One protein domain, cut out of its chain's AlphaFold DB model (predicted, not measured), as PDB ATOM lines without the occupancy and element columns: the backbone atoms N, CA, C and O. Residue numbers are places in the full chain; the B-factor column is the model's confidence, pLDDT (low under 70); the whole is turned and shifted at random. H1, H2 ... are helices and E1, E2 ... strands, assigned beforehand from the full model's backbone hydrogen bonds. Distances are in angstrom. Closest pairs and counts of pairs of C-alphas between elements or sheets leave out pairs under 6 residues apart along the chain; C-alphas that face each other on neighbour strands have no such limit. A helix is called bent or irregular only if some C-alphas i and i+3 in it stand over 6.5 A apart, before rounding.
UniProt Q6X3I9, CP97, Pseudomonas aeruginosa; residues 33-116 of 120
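This is residues 33 to 116 of the 120 residues of the protein "CP97" of Pseudomonas aeruginosa (UniProt Q6X3I9). A small head, in which the short helix H1 sits by the paired strands E1 and E2, is joined to one long helix, H2, which bends steeply partway and makes most of the length. Residues 33 to 51, with no named element, run from near the bend to the head, and residues 102 to 116 stick out free at the other end. The printed part has 84 residues, in the order E1, H1, E2, H2, with an antiparallel sheet E1 - E2; the class is mostly helix. It is an extended rod, with a radius of gyration of the C-alphas of 20.5 A and spans of 66 by 25 by 17 A.

Start at Pro 33, C-alpha at (134.955, 131.143, 134.406), and go on to C-alpha 52 at (164.474, 139.404, 110.189), where E1, residues 52 to 54, begins. Next come H1, residues 63 to 68, 8.7 A long, and E2, residues 74 to 76. H2, residues 79 to 114, was assigned as one helix by its hydrogen bonds but is bent, with C-alphas 95 and 98 lying 7.2 A apart. Its arms are H2a, residues 79 to 95, 24.2 A, and H2b, residues 98 to 114, 24.5 A, ending at C-alpha 114 at (114.149, 142.804, 123.159).

Look first at E1 and E2, antiparallel at 154 degrees, where N 53 and O 75 are within hydrogen-bond range at 2.8 A. Residues 52 to 53 of E1 also pair, antiparallel, with residues 59 to 60. The closest C-alphas of E1 and H1 are those of Gly 54 and Ala 66, 6.5 A. H2a and H2b stand at a steep tilt of 52 degrees, and H1 is apart from both. In H1, H2a and H2b every O i to N i+4 pair is within hydrogen-bond range.

The C-alphas farthest apart are those of Asn 56 and Lys 116, 66.7 A. The printed part has no cut and no long link between named elements. Its mean pLDDT is 89.8, and residues 115 to 116 are under 70.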
ATOM      1  N   PRO A  33     134.127 132.340 134.468       96.88
ATOM      2  CA  PRO A  33     134.955 131.143 134.406       96.88
ATOM      3  C   PRO A  33     136.433 131.487 134.588       96.88
ATOM      4  O   PRO A  33     136.885 132.504 134.072       96.88
ATOM      5  N   ALA A  34     137.196 130.626 135.262       95.94
ATOM      6  CA  ALA A  34     138.625 130.869 135.472       95.94
ATOM      7  C   ALA A  34     139.404 130.977 134.146       95.94
ATOM      8  O   ALA A  34     140.294 131.811 134.019       95.94
ATOM      9  N   GLU A  35     139.029 130.166 133.152       97.38
ATOM     10  CA  GLU A  35     139.673 130.147 131.841       97.38
ATOM     11  C   GLU A  35     138.937 131.034 130.821       97.38
ATOM     12  O   GLU A  35     137.737 130.829 130.576       97.38
ATOM     13  N   PRO A  36     139.641 131.982 130.170       97.38
ATOM     14  CA  PRO A  36     139.080 132.783 129.095       97.38
ATOM     15  C   PRO A  36     138.671 131.936 127.891       97.38
ATOM     16  O   PRO A  36     139.460 131.160 127.345       97.38
ATOM     17  N   GLN A  37     137.448 132.142 127.410       95.62
ATOM     18  CA  GLN A  37     136.914 131.397 126.270       95.62
ATOM     19  C   GLN A  37     137.611 131.774 124.955       95.62
ATOM     20  O   GLN A  37     138.073 132.898 124.784       95.62
ATOM     21  N   GLY A  38     137.656 130.842 123.997       95.44
ATOM     22  CA  GLY A  38     138.387 131.026 122.733       95.44
ATOM     23  C   GLY A  38     137.868 132.154 121.830       95.44
ATOM     24  O   GLY A  38     138.588 132.599 120.942       95.44
ATOM     25  N   TRP A  39     136.645 132.638 122.057       95.69
ATOM     26  CA  TRP A  39     136.095 133.800 121.351       95.69
ATOM     27  C   TRP A  39     136.609 135.139 121.898       95.69
ATOM     28  O   TRP A  39     136.463 136.161 121.231       95.69
ATOM     29  N   PHE A  40     137.179 135.161 123.109       97.50
ATOM     30  CA  PHE A  40     137.609 136.393 123.756       97.50
ATOM     31  C   PHE A  40     138.994 136.830 123.277       97.50
ATOM     32  O   PHE A  40     139.951 136.057 123.308       97.50
ATOM     33  N   GLN A  41     139.093 138.101 122.891       96.38
ATOM     34  CA  GLN A  41     140.337 138.767 122.520       96.38
ATOM     35  C   GLN A  41     140.528 139.989 123.429       96.38
ATOM     36  O   GLN A  41     139.633 140.840 123.476       96.38
ATOM     37  N   PRO A  42     141.648 140.095 124.168       97.62
ATOM     38  CA  PRO A  42     141.899 141.249 125.019       97.62
ATOM     39  C   PRO A  42     142.130 142.509 124.184       97.62
ATOM     40  O   PRO A  42     142.694 142.468 123.090       97.62
ATOM     41  N   ARG A  43     141.745 143.665 124.726       97.31
ATOM     42  CA  ARG A  43     142.060 144.958 124.120       97.31
ATOM     43  C   ARG A  43     143.486 145.356 124.486       97.31
ATOM     44  O   ARG A  43     143.758 145.682 125.641       97.31
ATOM     45  N   MET A  44     144.373 145.378 123.499       95.94
ATOM     46  CA  MET A  44     145.771 145.791 123.645       95.94
ATOM     47  C   MET A  44     146.349 146.250 122.295       95.94
ATOM     48  O   MET A  44     145.665 146.099 121.280       95.94
ATOM     49  N   PRO A  45     147.560 146.840 122.256       95.81
ATOM     50  CA  PRO A  45     148.219 147.189 120.999       95.81
ATOM     51  C   PRO A  45     148.409 145.974 120.084       95.81
ATOM     52  O   PRO A  45     148.514 144.845 120.564       95.81
ATOM     53  N   GLU A  46     148.485 146.216 118.777       94.94
ATOM     54  CA  GLU A  46     148.728 145.168 117.778       94.94
ATOM     55  C   GLU A  46     150.057 144.434 118.020       94.94
ATOM     56  O   GLU A  46     150.986 144.988 118.616       94.94
ATOM     57  N   GLU A  47     150.134 143.177 117.570       94.19
ATOM     58  CA  GLU A  47     151.369 142.391 117.645       94.19
ATOM     59  C   GLU A  47     152.475 143.094 116.840       94.19
ATOM     60  O   GLU A  47     152.249 143.471 115.686       94.19
ATOM     61  N   PRO A  48     153.679 143.275 117.412       92.69
ATOM     62  CA  PRO A  48     154.793 143.856 116.681       92.69
ATOM     63  C   PRO A  48     155.136 142.987 115.469       92.69
ATOM     64  O   PRO A  48     155.312 141.770 115.578       92.69
ATOM     65  N   LEU A  49     155.279 143.623 114.304       91.12
ATOM     66  CA  LEU A  49     155.717 142.939 113.092       91.12
ATOM     67  C   LEU A  49     157.093 142.314 113.317       91.12
ATOM     68  O   LEU A  49     158.008 142.950 113.843       91.12
ATOM     69  N   LYS A  50     157.252 141.062 112.892       89.56
ATOM     70  CA  LYS A  50     158.536 140.366 112.980       89.56
ATOM     71  C   LYS A  50     159.555 141.051 112.075       89.56
ATOM     72  O   LYS A  50     159.244 141.418 110.945       89.56
ATOM     73  N   LYS A  51     160.780 141.178 112.573       90.69
ATOM     74  CA  LYS A  51     161.925 141.712 111.833       90.69
ATOM     75  C   LYS A  51     162.972 140.627 111.699       90.69
ATOM     76  O   LYS A  51     163.338 140.011 112.699       90.69
ATOM     77  N   PHE A  52     163.457 140.404 110.489       87.88
ATOM     78  CA  PHE A  52     164.474 139.404 110.189       87.88
ATOM     79  C   PHE A  52     165.720 140.087 109.639       87.88
ATOM     80  O   PHE A  52     165.617 140.846 108.687       87.88
ATOM     81  N   GLY A  53     166.886 139.813 110.210       87.44
ATOM     82  CA  GLY A  53     168.168 140.271 109.682       87.44
ATOM     83  C   GLY A  53     168.809 139.173 108.851       87.44
ATOM     84  O   GLY A  53     168.940 138.049 109.345       87.44
ATOM     85  N   GLY A  54     169.184 139.488 107.611       84.31
ATOM     86  CA  GLY A  54     169.987 138.609 106.761       84.31
ATOM     87  C   GLY A  54     171.490 138.746 107.017       84.31
ATOM     88  O   GLY A  54     171.962 139.763 107.527       84.31
ATOM     89  N   ASP A  55     172.257 137.743 106.598       81.81
ATOM     90  CA  ASP A  55     173.734 137.769 106.555       81.81
ATOM     91  C   ASP A  55     174.329 138.923 105.725       81.81
ATOM     92  O   ASP A  55     175.475 139.320 105.931       81.81
ATOM     93  N   ASN A  56     173.537 139.505 104.826       79.00
ATOM     94  CA  ASN A  56     173.882 140.687 104.043       79.00
ATOM     95  C   ASN A  56     173.661 142.026 104.778       79.00
ATOM     96  O   ASN A  56     173.870 143.082 104.183       79.00
ATOM     97  N   GLY A  57     173.239 142.003 106.049       78.62
ATOM     98  CA  GLY A  57     173.007 143.198 106.867       78.62
ATOM     99  C   GLY A  57     171.704 143.945 106.559       78.62
ATOM    100  O   GLY A  57     171.514 145.055 107.049       78.62
ATOM    101  N   VAL A  58     170.814 143.360 105.751       84.31
ATOM    102  CA  VAL A  58     169.507 143.933 105.401       84.31
ATOM    103  C   VAL A  58     168.422 143.378 106.327       84.31
ATOM    104  O   VAL A  58     168.424 142.188 106.656       84.31
ATOM    105  N   GLU A  59     167.489 144.241 106.733       86.31
ATOM    106  CA  GLU A  59     166.296 143.863 107.492       86.31
ATOM    107  C   GLU A  59     165.111 143.562 106.565       86.31
ATOM    108  O   GLU A  59     164.848 144.289 105.607       86.31
ATOM    109  N   TYR A  60     164.359 142.517 106.895       85.06
ATOM    110  CA  TYR A  60     163.189 142.054 106.161       85.06
ATOM    111  C   TYR A  60     161.991 141.924 107.095       85.06
ATOM    112  O   TYR A  60     162.128 141.552 108.265       85.06
ATOM    113  N   SER A  61     160.800 142.181 106.562       83.50
ATOM    114  CA  SER A  61     159.544 142.047 107.307       83.50
ATOM    115  C   SER A  61     158.975 140.629 107.230       83.50
ATOM    116  O   SER A  61     158.203 140.196 108.087       83.50
ATOM    117  N   THR A  62     159.390 139.863 106.215       80.88
ATOM    118  CA  THR A  62     158.965 138.477 106.023       80.88
ATOM    119  C   THR A  62     160.128 137.556 105.677       80.88
ATOM    120  O   THR A  62     161.126 137.948 105.075       80.88
ATOM    121  N   PHE A  63     159.953 136.271 105.987       72.75
ATOM    122  CA  PHE A  63     160.877 135.221 105.559       72.75
ATOM    123  C   PHE A  63     160.993 135.125 104.026       72.75
ATOM    124  O   PHE A  63     162.055 134.811 103.493       72.75
ATOM    125  N   ARG A  64     159.901 135.412 103.306       81.81
ATOM    126  CA  ARG A  64     159.879 135.368 101.843       81.81
ATOM    127  C   ARG A  64     160.803 136.423 101.236       81.81
ATOM    128  O   ARG A  64     161.600 136.074 100.374       81.81
ATOM    129  N   GLU A  65     160.730 137.661 101.722       82.75
ATOM    130  CA  GLU A  65     161.603 138.756 101.277       82.75
ATOM    131  C   GLU A  65     163.081 138.429 101.518       82.75
ATOM    132  O   GLU A  65     163.899 138.566 100.611       82.75
ATOM    133  N   ALA A  66     163.410 137.909 102.705       73.00
ATOM    134  CA  ALA A  66     164.778 137.517 103.043       73.00
ATOM    135  C   ALA A  66     165.331 136.443 102.089       73.00
ATOM    136  O   ALA A  66     166.480 136.511 101.651       73.00
ATOM    137  N   LYS A  67     164.493 135.459 101.731       78.50
ATOM    138  CA  LYS A  67     164.857 134.380 100.807       78.50
ATOM    139  C   LYS A  67     165.017 134.874  99.368       78.50
ATOM    140  O   LYS A  67     165.946 134.453  98.684       78.50
ATOM    141  N   GLU A  68     164.123 135.743  98.899       84.56
ATOM    142  CA  GLU A  68     164.187 136.326  97.550       84.56
ATOM    143  C   GLU A  68     165.416 137.235  97.374       84.56
ATOM    144  O   GLU A  68     165.982 137.292  96.285       84.56
ATOM    145  N   ALA A  69     165.893 137.864  98.451       81.31
ATOM    146  CA  ALA A  69     167.109 138.678  98.456       81.31
ATOM    147  C   ALA A  69     168.425 137.868  98.466       81.31
ATOM    148  O   ALA A  69     169.507 138.456  98.464       81.31
ATOM    149  N   GLY A  70     168.355 136.531  98.467       75.75
ATOM    150  CA  GLY A  70     169.531 135.661  98.392       75.75
ATOM    151  C   GLY A  70     170.305 135.512  99.703       75.75
ATOM    152  O   GLY A  70     171.457 135.084  99.675       75.75
ATOM    153  N   SER A  71     169.694 135.850 100.843       76.44
ATOM    154  CA  SER A  71     170.307 135.619 102.151       76.44
ATOM    155  C   SER A  71     170.293 134.125 102.495       76.44
ATOM    156  O   SER A  71     169.243 133.478 102.446       76.44
ATOM    157  N   ASN A  72     171.455 133.562 102.843       73.81
ATOM    158  CA  ASN A  72     171.584 132.133 103.165       73.81
ATOM    159  C   ASN A  72     171.232 131.825 104.626       73.81
ATOM    160  O   ASN A  72     170.986 130.668 104.974       73.81
ATOM    161  N   SER A  73     171.206 132.845 105.484       78.25
ATOM    162  CA  SER A  73     170.807 132.723 106.881       78.25
ATOM    163  C   SER A  73     170.122 133.996 107.359       78.25
ATOM    164  O   SER A  73     170.513 135.101 106.994       78.25
ATOM    165  N   PHE A  74     169.093 133.833 108.183       78.31
ATOM    166  CA  PHE A  74     168.320 134.933 108.740       78.31
ATOM    167  C   PHE A  74     168.054 134.658 110.214       78.31
ATOM    168  O   PHE A  74     167.853 133.516 110.633       78.31
ATOM    169  N   THR A  75     168.041 135.721 111.006       84.88
ATOM    170  CA  THR A  75     167.713 135.672 112.433       84.88
ATOM    171  C   THR A  75     166.606 136.670 112.716       84.88
ATOM    172  O   THR A  75     166.588 137.758 112.144       84.88
ATOM    173  N   GLN A  76     165.641 136.301 113.559       85.88
ATOM    174  CA  GLN A  76     164.650 137.274 114.000       85.88
ATOM    175  C   GLN A  76     165.335 138.256 114.961       85.88
ATOM    176  O   GLN A  76     165.927 137.844 115.955       85.88
ATOM    177  N   LEU A  77     165.255 139.548 114.655       89.94
ATOM    178  CA  LEU A  77     165.926 140.615 115.398       89.94
ATOM    179  C   LEU A  77     165.113 141.072 116.610       89.94
ATOM    180  O   LEU A  77     165.680 141.455 117.625       89.94
ATOM    181  N   ASN A  78     163.781 141.003 116.528       91.94
ATOM    182  CA  ASN A  78     162.878 141.486 117.573       91.94
ATOM    183  C   ASN A  78     162.180 140.361 118.355       91.94
ATOM    184  O   ASN A  78     161.028 140.506 118.759       91.94
ATOM    185  N   VAL A  79     162.869 139.236 118.580       92.50
ATOM    186  CA  VAL A  79     162.315 138.093 119.337       92.50
ATOM    187  C   VAL A  79     161.822 138.531 120.714       92.50
ATOM    188  O   VAL A  79     160.715 138.181 121.104       92.50
ATOM    189  N   GLU A  80     162.613 139.330 121.433       94.25
ATOM    190  CA  GLU A  80     162.252 139.794 122.776       94.25
ATOM    191  C   GLU A  80     160.975 140.647 122.776       94.25
ATOM    192  O   GLU A  80     160.108 140.454 123.624       94.25
ATOM    193  N   GLU A  81     160.823 141.544 121.800       94.06
ATOM    194  CA  GLU A  81     159.632 142.383 121.645       94.06
ATOM    195  C   GLU A  81     158.380 141.526 121.396       94.06
ATOM    196  O   GLU A  81     157.367 141.689 122.080       94.06
ATOM    197  N   THR A  82     158.467 140.559 120.475       93.62
ATOM    198  CA  THR A  82     157.372 139.626 120.176       93.62
ATOM    199  C   THR A  82     157.017 138.755 121.386       93.62
ATOM    200  O   THR A  82     155.840 138.572 121.692       93.62
ATOM    201  N   GLU A  83     158.003 138.225 122.108       95.69
ATOM    202  CA  GLU A  83     157.761 137.390 123.293       95.69
ATOM    203  C   GLU A  83     157.213 138.198 124.477       95.69
ATOM    204  O   GLU A  83     156.357 137.717 125.222       95.69
ATOM    205  N   ASN A  84     157.645 139.448 124.652       97.19
ATOM    206  CA  ASN A  84     157.062 140.354 125.641       97.19
ATOM    207  C   ASN A  84     155.604 140.675 125.309       97.19
ATOM    208  O   ASN A  84     154.759 140.630 126.203       97.19
ATOM    209  N   TRP A  85     155.293 140.920 124.034       97.38
ATOM    210  CA  TRP A  85     153.917 141.133 123.595       97.38
ATOM    211  C   TRP A  85     153.040 139.909 123.872       97.38
ATOM    212  O   TRP A  85     151.973 140.063 124.457       97.38
ATOM    213  N   LYS A  86     153.497 138.691 123.547       97.31
ATOM    214  CA  LYS A  86     152.741 137.450 123.815       97.31
ATOM    215  C   LYS A  86     152.469 137.238 125.302       97.31
ATOM    216  O   LYS A  86     151.367 136.840 125.672       97.31
ATOM    217  N   ARG A  87     153.459 137.512 126.158       97.62
ATOM    218  CA  ARG A  87     153.303 137.421 127.617       97.62
ATOM    219  C   ARG A  87     152.287 138.429 128.142       97.62
ATOM    220  O   ARG A  87     151.439 138.070 128.957       97.62
ATOM    221  N   GLU A  88     152.345 139.673 127.667       98.19
ATOM    222  CA  GLU A  88     151.356 140.678 128.056       98.19
ATOM    223  C   GLU A  88     149.976 140.349 127.478       98.19
ATOM    224  O   GLU A  88     148.985 140.534 128.172       98.19
ATOM    225  N   PHE A  89     149.897 139.788 126.270       97.75
ATOM    226  CA  PHE A  89     148.645 139.326 125.678       97.75
ATOM    227  C   PHE A  89     147.964 138.278 126.543       97.75
ATOM    228  O   PHE A  89     146.789 138.434 126.878       97.75
ATOM    229  N   ASP A  90     148.701 137.251 126.959       97.19
ATOM    230  CA  ASP A  90     148.158 136.201 127.815       97.19
ATOM    231  C   ASP A  90     147.668 136.776 129.151       97.19
ATOM    232  O   ASP A  90     146.515 136.595 129.539       97.19
ATOM    233  N   LYS A  91     148.478 137.617 129.795       97.81
ATOM    234  CA  LYS A  91     148.082 138.323 131.018       97.81
ATOM    235  C   LYS A  91     146.825 139.176 130.828       97.81
ATOM    236  O   LYS A  91     145.904 139.100 131.642       97.81
ATOM    237  N   GLN A  92     146.759 139.988 129.772       98.25
ATOM    238  CA  GLN A  92     145.602 140.839 129.482       98.25
ATOM    239  C   GLN A  92     144.354 140.009 129.187       98.25
ATOM    240  O   GLN A  92     143.253 140.409 129.571       98.25
ATOM    241  N   ARG A  93     144.518 138.828 128.581       97.50
ATOM    242  CA  ARG A  93     143.434 137.872 128.368       97.50
ATOM    243  C   ARG A  93     142.802 137.455 129.695       97.50
ATOM    244  O   ARG A  93     141.584 137.484 129.794       97.50
ATOM    245  N   TYR A  94     143.582 137.161 130.733       97.62
ATOM    246  CA  TYR A  94     143.025 136.836 132.055       97.62
ATOM    247  C   TYR A  94     142.487 138.061 132.805       97.62
ATOM    248  O   TYR A  94     141.439 137.980 133.441       97.62
ATOM    249  N   VAL A  95     143.157 139.213 132.713       97.75
ATOM    250  CA  VAL A  95     142.743 140.437 133.425       97.75
ATOM    251  C   VAL A  95     141.414 140.983 132.903       97.75
ATOM    252  O   VAL A  95     140.565 141.407 133.684       97.75
ATOM    253  N   GLN A  96     141.224 140.993 131.585       98.31
ATOM    254  CA  GLN A  96     140.050 141.600 130.957       98.31
ATOM    255  C   GLN A  96     138.878 140.620 130.808       98.31
ATOM    256  O   GLN A  96     137.737 141.050 130.615       98.31
ATOM    257  N   TRP A  97     139.141 139.316 130.916       98.19
ATOM    258  CA  TRP A  97     138.145 138.270 130.702       98.19
ATOM    259  C   TRP A  97     136.895 138.393 131.588       98.19
ATOM    260  O   TRP A  97     135.795 138.368 131.031       98.19
ATOM    261  N   PRO A  98     136.994 138.593 132.920       98.31
ATOM    262  CA  PRO A  98     135.808 138.659 133.771       98.31
ATOM    263  C   PRO A  98     134.826 139.762 133.375       98.31
ATOM    264  O   PRO A  98     133.607 139.578 133.412       98.31
ATOM    265  N   LEU A  99     135.363 140.901 132.939       97.38
ATOM    266  CA  LEU A  99     134.571 142.029 132.471       97.38
ATOM    267  C   LEU A  99     133.852 141.704 131.160       97.38
ATOM    268  O   LEU A  99     132.647 141.920 131.044       97.38
ATOM    269  N   ALA A 100     134.584 141.147 130.193       98.00
ATOM    270  CA  ALA A 100     134.034 140.775 128.896       98.00
ATOM    271  C   ALA A 100     132.960 139.683 129.012       98.00
ATOM    272  O   ALA A 100     131.947 139.734 128.317       98.00
ATOM    273  N   TRP A 101     133.146 138.726 129.922       97.31
ATOM    274  CA  TRP A 101     132.152 137.698 130.219       97.31
ATOM    275  C   TRP A 101     130.854 138.294 130.771       97.31
ATOM    276  O   TRP A 101     129.765 137.981 130.280       97.31
ATOM    277  N   ALA A 102     130.964 139.193 131.753       96.62
ATOM    278  CA  ALA A 102     129.812 139.877 132.329       96.62
ATOM    279  C   ALA A 102     129.042 140.688 131.280       96.62
ATOM    280  O   ALA A 102     127.810 140.622 131.223       96.62
ATOM    281  N   ASP A 103     129.759 141.412 130.421       96.19
ATOM    282  CA  ASP A 103     129.155 142.199 129.348       96.19
ATOM    283  C   ASP A 103     128.430 141.310 128.329       96.19
ATOM    284  O   ASP A 103     127.285 141.609 127.984       96.19
ATOM    285  N   ALA A 104     129.025 140.178 127.939       96.12
ATOM    286  CA  ALA A 104     128.411 139.222 127.016       96.12
ATOM    287  C   ALA A 104     127.100 138.629 127.566       96.12
ATOM    288  O   ALA A 104     126.109 138.519 126.840       96.12
ATOM    289  N   ILE A 105     127.042 138.288 128.859       94.44
ATOM    290  CA  ILE A 105     125.807 137.782 129.486       94.44
ATOM    291  C   ILE A 105     124.730 138.863 129.533       94.44
ATOM    292  O   ILE A 105     123.561 138.600 129.232       94.44
ATOM    293  N   LEU A 106     125.105 140.083 129.917       92.19
ATOM    294  CA  LEU A 106     124.168 141.200 129.978       92.19
ATOM    295  C   LEU A 106     123.627 141.547 128.589       92.19
ATOM    296  O   LEU A 106     122.433 141.822 128.456       92.19
ATOM    297  N   GLU A 107     124.465 141.505 127.556       93.50
ATOM    298  CA  GLU A 107     124.050 141.682 126.166       93.50
ATOM    299  C   GLU A 107     123.082 140.580 125.720       93.50
ATOM    300  O   GLU A 107     121.980 140.894 125.261       93.50
ATOM    301  N   ALA A 108     123.420 139.308 125.947       91.19
ATOM    302  CA  ALA A 108     122.544 138.181 125.626       91.19
ATOM    303  C   ALA A 108     121.175 138.307 126.319       91.19
ATOM    304  O   ALA A 108     120.125 138.079 125.711       91.19
ATOM    305  N   ARG A 109     121.165 138.749 127.582       90.69
ATOM    306  CA  ARG A 109     119.936 139.013 128.339       90.69
ATOM    307  C   ARG A 109     119.120 140.146 127.717       90.69
ATOM    308  O   ARG A 109     117.910 139.993 127.549       90.69
ATOM    309  N   ARG A 110     119.755 141.269 127.359       89.62
ATOM    310  CA  ARG A 110     119.081 142.401 126.697       89.62
ATOM    311  C   ARG A 110     118.462 141.963 125.374       89.62
ATOM    312  O   ARG A 110     117.277 142.223 125.165       89.62
ATOM    313  N   ALA A 111     119.207 141.237 124.543       87.88
ATOM    314  CA  ALA A 111     118.719 140.701 123.275       87.88
ATOM    315  C   ALA A 111     117.504 139.777 123.474       87.88
ATOM    316  O   ALA A 111     116.478 139.952 122.815       87.88
ATOM    317  N   ALA A 112     117.559 138.871 124.454       85.31
ATOM    318  CA  ALA A 112     116.443 137.985 124.784       85.31
ATOM    319  C   ALA A 112     115.193 138.743 125.271       85.31
ATOM    320  O   ALA A 112     114.068 138.321 125.002       85.31
ATOM    321  N   THR A 113     115.358 139.863 125.981       81.25
ATOM    322  CA  THR A 113     114.225 140.715 126.390       81.25
ATOM    323  C   THR A 113     113.691 141.594 125.260       81.25
ATOM    324  O   THR A 113     112.488 141.845 125.213       81.25
ATOM    325  N   ALA A 114     114.546 142.030 124.332       76.81
ATOM    326  CA  ALA A 114     114.149 142.804 123.159       76.81
ATOM    327  C   ALA A 114     113.356 141.944 122.166       76.81
ATOM    328  O   ALA A 114     112.307 142.376 121.701       76.81
ATOM    329  N   GLY A 115     113.772 140.692 121.939       66.25
ATOM    330  CA  GLY A 115     113.033 139.731 121.111       66.25
ATOM    331  C   GLY A 115     111.678 139.300 121.687       66.25
ATOM    332  O   GLY A 115     110.867 138.720 120.974       66.25
ATOM    333  N   LYS A 116     111.402 139.599 122.967       60.12
ATOM    334  CA  LYS A 116     110.085 139.398 123.599       60.12
ATOM    335  C   LYS A 116     109.169 140.624 123.494       60.12
ATOM    336  O   LYS A 116     107.986 140.513 123.810       60.12
TER     337      LYS A 116